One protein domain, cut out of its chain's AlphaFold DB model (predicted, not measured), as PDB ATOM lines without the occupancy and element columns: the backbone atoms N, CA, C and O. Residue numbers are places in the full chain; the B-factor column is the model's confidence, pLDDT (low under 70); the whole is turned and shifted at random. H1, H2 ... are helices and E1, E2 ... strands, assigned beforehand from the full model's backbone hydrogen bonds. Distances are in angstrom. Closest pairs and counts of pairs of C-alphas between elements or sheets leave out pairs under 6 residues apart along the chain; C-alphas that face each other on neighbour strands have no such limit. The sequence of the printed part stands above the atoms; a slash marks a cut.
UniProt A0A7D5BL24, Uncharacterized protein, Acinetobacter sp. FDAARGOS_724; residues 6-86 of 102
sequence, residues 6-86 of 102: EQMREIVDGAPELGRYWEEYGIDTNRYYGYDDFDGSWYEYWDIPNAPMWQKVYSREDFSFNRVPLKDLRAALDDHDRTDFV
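Overview. This is residues 6 to 86 of the 102 residues of an uncharacterized protein of Acinetobacter sp. FDAARGOS_724 (UniProt A0A7D5BL24). A strongly twisted sheet, E1 E2 E3 E4, a meander with each strand the antiparallel neighbour of the one before, stands at one end; H2 runs away from it, and short H1 packs on H2. The printed part has 81 residues, mixed in class, with H1 before the strands and H2 after. It is only just loose, close to compact: radius of gyration of the C-alphas 14.2 A, spans 44 by 29 by 23 A.

Arrangement. H1, residues 6 to 13, touches H2, residues 70 to 86, at residues 70 to 77 alone; closest are the C-alphas of Met 8 and Leu 73, 6.0 A. Hairpin E1, residues 21 to 25, and E2, 29 to 36, has N 23 and O 31 within hydrogen-bond range, 2.9 A; hairpin E3, 41 to 46, and E4, 53 to 58, has N 44 and O 55, 2.8 A. Every O i to N i+4 pair in H1 is within range, and 11 of 13 in H2.

Along the chain. H1 begins at C-alpha 6 (-23.205, -46.362, -23.731); H2, 24.9 A long, ends at C-alpha 86 (-33.748, -54.900, -37.360).

Size, cuts and confidence. The printed part has no cut; the E4 to H2 link is long. pLDDT is under 70 at residues 26 to 29, 59 to 65 and 84 to 86.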
ATOM      1  N   GLU A   6     -23.588 -47.771 -23.883       91.38
ATOM      2  CA  GLU A   6     -23.205 -46.362 -23.731       91.38
ATOM      3  C   GLU A   6     -21.793 -46.208 -23.146       91.38
ATOM      4  O   GLU A   6     -20.996 -45.421 -23.651       91.38
ATOM      5  N   GLN A   7     -21.433 -47.020 -22.145       90.62
ATOM      6  CA  GLN A   7     -20.069 -47.025 -21.601       90.62
ATOM      7  C   GLN A   7     -19.044 -47.491 -22.640       90.62
ATOM      8  O   GLN A   7     -17.954 -46.932 -22.720       90.62
ATOM      9  N   MET A   8     -19.374 -48.494 -23.461       92.19
ATOM     10  CA  MET A   8     -18.493 -48.919 -24.552       92.19
ATOM     11  C   MET A   8     -18.277 -47.786 -25.560       92.19
ATOM     12  O   MET A   8     -17.146 -47.595 -26.003       92.19
ATOM     13  N   ARG A   9     -19.327 -47.023 -25.900       93.12
ATOM     14  CA  ARG A   9     -19.221 -45.852 -26.788       93.12
ATOM     15  C   ARG A   9     -18.303 -44.791 -26.205       93.12
ATOM     16  O   ARG A   9     -17.381 -44.377 -26.894       93.12
ATOM     17  N   GLU A  10     -18.515 -44.407 -24.949       92.56
ATOM     18  CA  GLU A  10     -17.686 -43.407 -24.266       92.56
ATOM     19  C   GLU A  10     -16.209 -43.826 -24.235       92.56
ATOM     20  O   GLU A  10     -15.326 -43.045 -24.582       92.56
ATOM     21  N   ILE A  11     -15.935 -45.096 -23.918       92.38
ATOM     22  CA  ILE A  11     -14.574 -45.644 -23.912       92.38
ATOM     23  C   ILE A  11     -13.942 -45.596 -25.308       92.38
ATOM     24  O   ILE A  11     -12.757 -45.283 -25.432       92.38
ATOM     25  N   VAL A  12     -14.692 -45.948 -26.354       92.25
ATOM     26  CA  VAL A  12     -14.187 -45.974 -27.733       92.25
ATOM     27  C   VAL A  12     -13.966 -44.562 -28.282       92.25
ATOM     28  O   VAL A  12     -12.979 -44.363 -28.989       92.25
ATOM     29  N   ASP A  13     -14.848 -43.614 -27.961       92.25
ATOM     30  CA  ASP A  13     -14.772 -42.212 -28.395       92.25
ATOM     31  C   ASP A  13     -13.639 -41.455 -27.688       92.25
ATOM     32  O   ASP A  13     -12.871 -40.741 -28.327       92.25
ATOM     33  N   GLY A  14     -13.450 -41.703 -26.388       89.50
ATOM     34  CA  GLY A  14     -12.353 -41.134 -25.602       89.50
ATOM     35  C   GLY A  14     -10.984 -41.779 -25.847       89.50
ATOM     36  O   GLY A  14      -9.990 -41.358 -25.251       89.50
ATOM     37  N   ALA A  15     -10.899 -42.814 -26.688       91.56
ATOM     38  CA  ALA A  15      -9.651 -43.533 -26.903       91.56
ATOM     39  C   ALA A  15      -8.643 -42.703 -27.721       91.56
ATOM     40  O   ALA A  15      -8.965 -42.254 -28.825       91.56
ATOM     41  N   PRO A  16      -7.384 -42.570 -27.263       90.31
ATOM     42  CA  PRO A  16      -6.329 -41.950 -28.060       90.31
ATOM     43  C   PRO A  16      -6.043 -42.785 -29.320       90.31
ATOM     44  O   PRO A  16      -6.228 -44.001 -29.316       90.31
ATOM     45  N   GLU A  17      -5.526 -42.159 -30.384       87.19
ATOM     46  CA  GLU A  17      -5.337 -42.787 -31.711       87.19
ATOM     47  C   GLU A  17      -4.568 -44.123 -31.665       87.19
ATOM     48  O   GLU A  17      -4.923 -45.081 -32.353       87.19
ATOM     49  N   LEU A  18      -3.544 -44.211 -30.811       86.31
ATOM     50  CA  LEU A  18      -2.715 -45.413 -30.641       86.31
ATOM     51  C   LEU A  18      -3.231 -46.371 -29.551       86.31
ATOM     52  O   LEU A  18      -2.627 -47.417 -29.300       86.31
ATOM     53  N   GLY A  19      -4.349 -46.033 -28.906       89.19
ATOM     54  CA  GLY A  19      -5.020 -46.872 -27.926       89.19
ATOM     55  C   GLY A  19      -5.534 -48.148 -28.570       89.19
ATOM     56  O   GLY A  19      -6.305 -48.129 -29.529       89.19
ATOM     57  N   ARG A  20      -5.114 -49.286 -28.021       91.19
ATOM     58  CA  ARG A  20      -5.563 -50.619 -28.449       91.19
ATOM     59  C   ARG A  20      -6.335 -51.349 -27.363       91.19
ATOM     60  O   ARG A  20      -7.176 -52.193 -27.671       91.19
ATOM     61  N   TYR A  21      -6.064 -51.015 -26.111       90.38
ATOM     62  CA  TYR A  21      -6.654 -51.653 -24.949       90.38
ATOM     63  C   TYR A  21      -7.117 -50.600 -23.961       90.38
ATOM     64  O   TYR A  21      -6.539 -49.517 -23.875       90.38
ATOM     65  N   TRP A  22      -8.138 -50.960 -23.203       90.12
ATOM     66  CA  TRP A  22      -8.673 -50.164 -22.117       90.12
ATOM     67  C   TRP A  22      -8.711 -50.990 -20.831       90.12
ATOM     68  O   TRP A  22      -8.892 -52.210 -20.871       90.12
ATOM     69  N   GLU A  23      -8.520 -50.329 -19.700       86.88
ATOM     70  CA  GLU A  23      -8.550 -50.922 -18.368       86.88
ATOM     71  C   GLU A  23      -9.296 -49.997 -17.407       86.88
ATOM     72  O   GLU A  23      -9.007 -48.798 -17.334       86.88
ATOM     73  N   GLU A  24     -10.218 -50.573 -16.639       80.56
ATOM     74  CA  GLU A  24     -10.800 -49.913 -15.473       80.56
ATOM     75  C   GLU A  24      -9.747 -49.873 -14.362       80.56
ATOM     76  O   GLU A  24      -9.300 -50.924 -13.890       80.56
ATOM     77  N   TYR A  25      -9.345 -48.676 -13.930       70.75
ATOM     78  CA  TYR A  25      -8.403 -48.511 -12.825       70.75
ATOM     79  C   TYR A  25      -9.003 -47.624 -11.721       70.75
ATOM     80  O   TYR A  25      -8.846 -46.403 -11.677       70.75
ATOM     81  N   GLY A  26      -9.685 -48.270 -10.771       65.38
ATOM     82  CA  GLY A  26     -10.260 -47.611  -9.596       65.38
ATOM     83  C   GLY A  26     -11.447 -46.693  -9.914       65.38
ATOM     84  O   GLY A  26     -12.091 -46.828 -10.945       65.38
ATOM     85  N   ILE A  27     -11.763 -45.790  -8.979       53.41
ATOM     86  CA  ILE A  27     -13.011 -45.002  -8.977       53.41
ATOM     87  C   ILE A  27     -12.986 -43.833  -9.982       53.41
ATOM     88  O   ILE A  27     -14.049 -43.401 -10.409       53.41
ATOM     89  N   ASP A  28     -11.804 -43.366 -10.413       52.72
ATOM     90  CA  ASP A  28     -11.682 -42.091 -11.146       52.72
ATOM     91  C   ASP A  28     -10.698 -42.101 -12.329       52.72
ATOM     92  O   ASP A  28     -10.500 -41.072 -12.974       52.72
ATOM     93  N   THR A  29     -10.043 -43.226 -12.634       65.25
ATOM     94  CA  THR A  29      -9.003 -43.245 -13.674       65.25
ATOM     95  C   THR A  29      -9.133 -44.445 -14.588       65.25
ATOM     96  O   THR A  29      -8.667 -45.533 -14.293       65.25
ATOM     97  N   ASN A  30      -9.725 -44.240 -15.752       79.31
ATOM     98  CA  ASN A  30      -9.636 -45.204 -16.837       79.31
ATOM     99  C   ASN A  30      -8.293 -45.050 -17.551       79.31
ATOM    100  O   ASN A  30      -7.797 -43.932 -17.703       79.31
ATOM    101  N   ARG A  31      -7.695 -46.161 -17.985       86.62
ATOM    102  CA  ARG A  31      -6.388 -46.145 -18.654       86.62
ATOM    103  C   ARG A  31      -6.480 -46.756 -20.038       86.62
ATOM    104  O   ARG A  31      -7.093 -47.806 -20.232       86.62
ATOM    105  N   TYR A  32      -5.814 -46.109 -20.988       90.44
ATOM    106  CA  TYR A  32      -5.629 -46.636 -22.332       90.44
ATOM    107  C   TYR A  32      -4.212 -47.144 -22.499       90.44
ATOM    108  O   TYR A  32      -3.253 -46.532 -22.029       90.44
ATOM    109  N   TYR A  33      -4.084 -48.254 -23.214       89.94
ATOM    110  CA  TYR A  33      -2.797 -48.864 -23.477       89.94
ATOM    111  C   TYR A  33      -2.581 -49.128 -24.961       89.94
ATOM    112  O   TYR A  33      -3.471 -49.594 -25.682       89.94
ATOM    113  N   GLY A  34      -1.360 -48.841 -25.391       89.94
ATOM    114  CA  GLY A  34      -0.793 -49.211 -26.671       89.94
ATOM    115  C   GLY A  34       0.058 -50.462 -26.495       89.94
ATOM    116  O   GLY A  34       0.605 -50.722 -25.421       89.94
ATOM    117  N   TYR A  35       0.161 -51.236 -27.566       87.38
ATOM    118  CA  TYR A  35       1.023 -52.405 -27.627       87.38
ATOM    119  C   TYR A  35       1.829 -52.344 -28.915       87.38
ATOM    120  O   TYR A  35       1.251 -52.161 -29.991       87.38
ATOM    121  N   ASP A  36       3.143 -52.474 -28.782       86.81
ATOM    122  CA  ASP A  36       4.068 -52.550 -29.903       86.81
ATOM    123  C   ASP A  36       4.393 -54.021 -30.189       86.81
ATOM    124  O   ASP A  36       4.998 -54.722 -29.377       86.81
ATOM    125  N   ASP A  37       3.951 -54.504 -31.351       84.75
ATOM    126  CA  ASP A  37       4.137 -55.895 -31.768       84.75
ATOM    127  C   ASP A  37       5.592 -56.227 -32.141       84.75
ATOM    128  O   ASP A  37       5.951 -57.405 -32.193       84.75
ATOM    129  N   PHE A  38       6.423 -55.220 -32.426       85.62
ATOM    130  CA  PHE A  38       7.807 -55.411 -32.850       85.62
ATOM    131  C   PHE A  38       8.706 -55.756 -31.664       85.62
ATOM    132  O   PHE A  38       9.466 -56.723 -31.736       85.62
ATOM    133  N   ASP A  39       8.611 -54.996 -30.570       85.06
ATOM    134  CA  ASP A  39       9.435 -55.217 -29.374       85.06
ATOM    135  C   ASP A  39       8.673 -55.856 -28.194       85.06
ATOM    136  O   ASP A  39       9.287 -56.262 -27.204       85.06
ATOM    137  N   GLY A  40       7.349 -56.013 -28.312       83.56
ATOM    138  CA  GLY A  40       6.491 -56.602 -27.286       83.56
ATOM    139  C   GLY A  40       6.280 -55.701 -26.069       83.56
ATOM    140  O   GLY A  40       6.022 -56.211 -24.974       83.56
ATOM    141  N   SER A  41       6.443 -54.385 -26.229       86.62
ATOM    142  CA  SER A  41       6.303 -53.417 -25.144       86.62
ATOM    143  C   SER A  41       4.897 -52.864 -25.028       86.62
ATOM    144  O   SER A  41       4.201 -52.607 -26.012       86.62
ATOM    145  N   TRP A  42       4.525 -52.589 -23.786       87.19
ATOM    146  CA  TRP A  42       3.296 -51.898 -23.448       87.19
ATOM    147  C   TRP A  42       3.556 -50.432 -23.160       87.19
ATOM    148  O   TRP A  42       4.514 -50.077 -22.464       87.19
ATOM    149  N   TYR A  43       2.641 -49.604 -23.645       88.75
ATOM    150  CA  TYR A  43       2.637 -48.171 -23.425       88.75
ATOM    151  C   TYR A  43       1.338 -47.773 -22.748       88.75
ATOM    152  O   TYR A  43       0.268 -48.192 -23.174       88.75
ATOM    153  N   GLU A  44       1.429 -46.975 -21.702       88.88
ATOM    154  CA  GLU A  44       0.297 -46.372 -21.016       88.88
ATOM    155  C   GLU A  44       0.096 -44.955 -21.530       88.88
ATOM    156  O   GLU A  44       1.057 -44.190 -21.655       88.88
ATOM    157  N   TYR A  45      -1.150 -44.614 -21.834       90.38
ATOM    158  CA  TYR A  45      -1.520 -43.252 -22.166       90.38
ATOM    159  C   TYR A  45      -1.744 -42.442 -20.896       90.38
ATOM    160  O   TYR A  45      -2.560 -42.801 -20.046       90.38
ATOM    161  N   TRP A  46      -1.051 -41.316 -20.815       87.88
ATOM    162  CA  TRP A  46      -1.210 -40.326 -19.766       87.88
ATOM    163  C   TRP A  46      -1.838 -39.073 -20.358       87.88
ATOM    164  O   TRP A  46      -1.194 -38.357 -21.130       87.88
ATOM    165  N   ASP A  47      -3.085 -38.797 -19.973       87.00
ATOM    166  CA  ASP A  47      -3.801 -37.584 -20.372       87.00
ATOM    167  C   ASP A  47      -3.412 -36.402 -19.474       87.00
ATOM    168  O   ASP A  47      -4.134 -35.983 -18.569       87.00
ATOM    169  N   ILE A  48      -2.186 -35.916 -19.660       85.62
ATOM    170  CA  ILE A  48      -1.645 -34.798 -18.887       85.62
ATOM    171  C   ILE A  48      -2.044 -33.491 -19.585       85.62
ATOM    172  O   ILE A  48      -1.801 -33.349 -20.788       85.62
ATOM    173  N   PRO A  49      -2.581 -32.491 -18.855       87.44
ATOM    174  CA  PRO A  49      -2.955 -31.211 -19.443       87.44
ATOM    175  C   PRO A  49      -1.817 -30.586 -20.261       87.44
ATOM    176  O   PRO A  49      -0.744 -30.294 -19.730       87.44
ATOM    177  N   ASN A  50      -2.080 -30.327 -21.546       86.19
ATOM    178  CA  ASN A  50      -1.158 -29.738 -22.532       86.19
ATOM    179  C   ASN A  50       0.033 -30.611 -22.970       86.19
ATOM    180  O   ASN A  50       0.838 -30.151 -23.781       86.19
ATOM    181  N   ALA A  51       0.164 -31.840 -22.472       87.00
ATOM    182  CA  ALA A  51       1.256 -32.738 -22.847       87.00
ATOM    183  C   ALA A  51       0.843 -34.219 -22.744       87.00
ATOM    184  O   ALA A  51       1.455 -34.967 -21.977       87.00
ATOM    185  N   PRO A  52      -0.183 -34.662 -23.495       88.56
ATOM    186  CA  PRO A  52      -0.553 -36.068 -23.516       88.56
ATOM    187  C   PRO A  52       0.608 -36.908 -24.046       88.56
ATOM    188  O   PRO A  52       1.279 -36.529 -25.011       88.56
ATOM    189  N   MET A  53       0.870 -38.049 -23.414       91.94
ATOM    190  CA  MET A  53       2.022 -38.868 -23.776       91.94
ATOM    191  C   MET A  53       1.794 -40.362 -23.579       91.94
ATOM    192  O   MET A  53       0.976 -40.792 -22.772       91.94
ATOM    193  N   TRP A  54       2.581 -41.146 -24.311       91.75
ATOM    194  CA  TRP A  54       2.677 -42.593 -24.167       91.75
ATOM    195  C   TRP A  54       3.940 -42.943 -23.386       91.75
ATOM    196  O   TRP A  54       5.051 -42.671 -23.842       91.75
ATOM    197  N   GLN A  55       3.784 -43.548 -22.213       89.50
ATOM    198  CA  GLN A  55       4.902 -43.990 -21.388       89.50
ATOM    199  C   GLN A  55       5.069 -45.502 -21.497       89.50
ATOM    200  O   GLN A  55       4.120 -46.248 -21.280       89.50
ATOM    201  N   LYS A  56       6.280 -45.972 -21.812       88.81
ATOM    202  CA  LYS A  56       6.601 -47.406 -21.776       88.81
ATOM    203  C   LYS A  56       6.534 -47.895 -20.331       88.81
ATOM    204  O   LYS A  56       7.255 -47.373 -19.483       88.81
ATOM    205  N   VAL A  57       5.683 -48.881 -20.067       81.69
ATOM    206  CA  VAL A  57       5.370 -49.339 -18.703       81.69
ATOM    207  C   VAL A  57       5.759 -50.790 -18.446       81.69
ATOM    208  O   VAL A  57       6.256 -51.082 -17.365       81.69
ATOM    209  N   TYR A  58       5.603 -51.687 -19.426       73.69
ATOM    210  CA  TYR A  58       5.851 -53.119 -19.223       73.69
ATOM    211  C   TYR A  58       6.558 -53.759 -20.415       73.69
ATOM    212  O   TYR A  58       6.309 -53.404 -21.573       73.69
ATOM    213  N   SER A  59       7.420 -54.732 -20.124       65.06
ATOM    214  CA  SER A  59       7.888 -55.724 -21.091       65.06
ATOM    215  C   SER A  59       6.992 -56.965 -21.025       65.06
ATOM    216  O   SER A  59       6.272 -57.182 -20.054       65.06
ATOM    217  N   ARG A  60       7.044 -57.776 -22.084       60.31
ATOM    218  CA  ARG A  60       6.240 -58.977 -22.373       60.31
ATOM    219  C   ARG A  60       5.987 -59.975 -21.214       60.31
ATOM    220  O   ARG A  60       5.149 -60.854 -21.385       60.31
ATOM    221  N   GLU A  61       6.682 -59.873 -20.079       59.72
ATOM    222  CA  GLU A  61       6.653 -60.834 -18.963       59.72
ATOM    223  C   GLU A  61       5.747 -60.440 -17.772       59.72
ATOM    224  O   GLU A  61       5.424 -61.307 -16.963       59.72
ATOM    225  N   ASP A  62       5.250 -59.198 -17.682       56.53
ATOM    226  CA  ASP A  62       4.294 -58.773 -16.636       56.53
ATOM    227  C   ASP A  62       2.853 -59.195 -16.996       56.53
ATOM    228  O   ASP A  62       2.022 -58.434 -17.496       56.53
ATOM    229  N   PHE A  63       2.581 -60.487 -16.812       53.03
ATOM    230  CA  PHE A  63       1.340 -61.162 -17.193       53.03
ATOM    231  C   PHE A  63       0.301 -61.150 -16.055       53.03
ATOM    232  O   PHE A  63       0.337 -61.998 -15.169       53.03
ATOM    233  N   SER A  64      -0.656 -60.216 -16.090       58.06
ATOM    234  CA  SER A  64      -2.097 -60.443 -15.816       58.06
ATOM    235  C   SER A  64      -2.830 -59.122 -15.579       58.06
ATOM    236  O   SER A  64      -2.783 -58.569 -14.489       58.06
ATOM    237  N   PHE A  65      -3.587 -58.637 -16.566       63.44
ATOM    238  CA  PHE A  65      -4.573 -57.589 -16.301       63.44
ATOM    239  C   PHE A  65      -5.854 -57.789 -17.110       63.44
ATOM    240  O   PHE A  65      -5.828 -58.253 -18.250       63.44
ATOM    241  N   ASN A  66      -6.977 -57.415 -16.489       73.19
ATOM    242  CA  ASN A  66      -8.335 -57.403 -17.038       73.19
ATOM    243  C   ASN A  66      -8.503 -56.296 -18.098       73.19
ATOM    244  O   ASN A  66      -9.358 -55.422 -17.965       73.19
ATOM    245  N   ARG A  67      -7.671 -56.302 -19.141       81.06
ATOM    246  CA  ARG A  67      -7.731 -55.310 -20.218       81.06
ATOM    247  C   ARG A  67      -8.706 -55.749 -21.286       81.06
ATOM    248  O   ARG A  67      -8.656 -56.881 -21.762       81.06
ATOM    249  N   VAL A  68      -9.558 -54.824 -21.696       88.31
ATOM    250  CA  VAL A  68     -10.522 -55.039 -22.766       88.31
ATOM    251  C   VAL A  68      -9.925 -54.511 -24.072       88.31
ATOM    252  O   VAL A  68      -9.524 -53.344 -24.129       88.31
ATOM    253  N   PRO A  69      -9.832 -55.328 -25.134       91.06
ATOM    254  CA  PRO A  69      -9.403 -54.843 -26.439       91.06
ATOM    255  C   PRO A  69     -10.435 -53.862 -27.007       91.06
ATOM    256  O   PRO A  69     -11.606 -54.202 -27.168       91.06
ATOM    257  N   LEU A  70     -10.000 -52.662 -27.397       93.31
ATOM    258  CA  LEU A  70     -10.891 -51.660 -27.998       93.31
ATOM    259  C   LEU A  70     -11.503 -52.147 -29.316       93.31
ATOM    260  O   LEU A  70     -12.605 -51.746 -29.676       93.31
ATOM    261  N   LYS A  71     -10.808 -53.043 -30.028       93.12
ATOM    262  CA  LYS A  71     -11.343 -53.702 -31.227       93.12
ATOM    263  C   LYS A  71     -12.604 -54.525 -30.930       93.12
ATOM    264  O   LYS A  71     -13.505 -54.544 -31.760       93.12
ATOM    265  N   ASP A  72     -12.679 -55.156 -29.759       92.56
ATOM    266  CA  ASP A  72     -13.807 -56.010 -29.389       92.56
ATOM    267  C   ASP A  72     -14.998 -55.133 -28.982       92.56
ATOM    268  O   ASP A  72     -16.127 -55.420 -29.368       92.56
ATOM    269  N   LEU A  73     -14.738 -54.006 -28.302       92.69
ATOM    270  CA  LEU A  73     -15.760 -52.990 -28.025       92.69
ATOM    271  C   LEU A  73     -16.330 -52.393 -29.316       92.69
ATOM    272  O   LEU A  73     -17.543 -52.327 -29.477       92.69
ATOM    273  N   ARG A  74     -15.469 -52.009 -30.268       93.88
ATOM    274  CA  ARG A  74     -15.894 -51.497 -31.582       93.88
ATOM    275  C   ARG A  74     -16.749 -52.512 -32.343       93.88
ATOM    276  O   ARG A  74     -17.762 -52.131 -32.913       93.88
ATOM    277  N   ALA A  75     -16.367 -53.789 -32.323       93.06
ATOM    278  CA  ALA A  75     -17.140 -54.851 -32.962       93.06
ATOM    279  C   ALA A  75     -18.503 -55.072 -32.284       93.06
ATOM    280  O   ALA A  75     -19.502 -55.256 -32.973       93.06
ATOM    281  N   ALA A  76     -18.558 -55.027 -30.950       91.19
ATOM    282  CA  ALA A  76     -19.810 -55.136 -30.208       91.19
ATOM    283  C   ALA A  76     -20.760 -53.960 -30.497       91.19
ATOM    284  O   ALA A  76     -21.962 -54.171 -30.634       91.19
ATOM    285  N   LEU A  77     -20.226 -52.740 -30.631       91.75
ATOM    286  CA  LEU A  77     -20.999 -51.556 -31.017       91.75
ATOM    287  C   LEU A  77     -21.536 -51.654 -32.450       91.75
ATOM    288  O   LEU A  77     -22.710 -51.377 -32.665       91.75
ATOM    289  N   ASP A  78     -20.711 -52.086 -33.406       91.19
ATOM    290  CA  ASP A  78     -21.130 -52.269 -34.804       91.19
ATOM    291  C   ASP A  78     -22.234 -53.332 -34.938       91.19
ATOM    292  O   ASP A  78     -23.236 -53.111 -35.621       91.19
ATOM    293  N   ASP A  79     -22.110 -54.463 -34.232       88.94
ATOM    294  CA  ASP A  79     -23.149 -55.500 -34.233       88.94
ATOM    295  C   ASP A  79     -24.434 -55.027 -33.536       88.94
ATOM    296  O   ASP A  79     -25.533 -55.287 -34.035       88.94
ATOM    297  N   HIS A  80     -24.317 -54.278 -32.433       86.75
ATOM    298  CA  HIS A  80     -25.463 -53.654 -31.775       86.75
ATOM    299  C   HIS A  80     -26.180 -52.681 -32.718       86.75
ATOM    300  O   HIS A  80     -27.388 -52.786 -32.897       86.75
ATOM    301  N   ASP A  81     -25.450 -51.783 -33.381       84.75
ATOM    302  CA  ASP A  81     -26.039 -50.825 -34.318       84.75
ATOM    303  C   ASP A  81     -26.699 -51.534 -35.495       84.75
ATOM    304  O   ASP A  81     -27.836 -51.228 -35.844       84.75
ATOM    305  N   ARG A  82     -26.053 -52.556 -36.062       81.31
ATOM    306  CA  ARG A  82     -26.640 -53.358 -37.139       81.31
ATOM    307  C   ARG A  82     -27.927 -54.066 -36.709       81.31
ATOM    308  O   ARG A  82     -28.824 -54.218 -37.536       81.31
ATOM    309  N   THR A  83     -28.006 -54.539 -35.466       70.12
ATOM    310  CA  THR A  83     -29.162 -55.288 -34.948       70.12
ATOM    311  C   THR A  83     -30.294 -54.387 -34.451       70.12
ATOM    312  O   THR A  83     -31.456 -54.774 -34.593       70.12
ATOM    313  N   ASP A  84     -29.997 -53.175 -33.978       58.38
ATOM    314  CA  ASP A  84     -30.991 -52.171 -33.571       58.38
ATOM    315  C   ASP A  84     -31.881 -51.732 -34.754       58.38
ATOM    316  O   ASP A  84     -33.106 -51.642 -34.628       58.38
ATOM    317  N   PHE A  85     -31.311 -51.641 -35.966       55.25
ATOM    318  CA  PHE A  85     -32.071 -51.398 -37.204       55.25
ATOM    319  C   PHE A  85     -33.019 -52.541 -37.611       55.25
ATOM    320  O   PHE A  85     -33.884 -52.354 -38.469       55.25
ATOM    321  N   VAL A  86     -32.903 -53.735 -37.018       55.34
ATOM    322  CA  VAL A  86     -33.748 -54.900 -37.360       55.34
ATOM    323  C   VAL A  86     -35.067 -54.900 -36.570       55.34
ATOM    324  O   VAL A  86     -35.889 -55.808 -36.708       55.34
TER     325      VAL A  86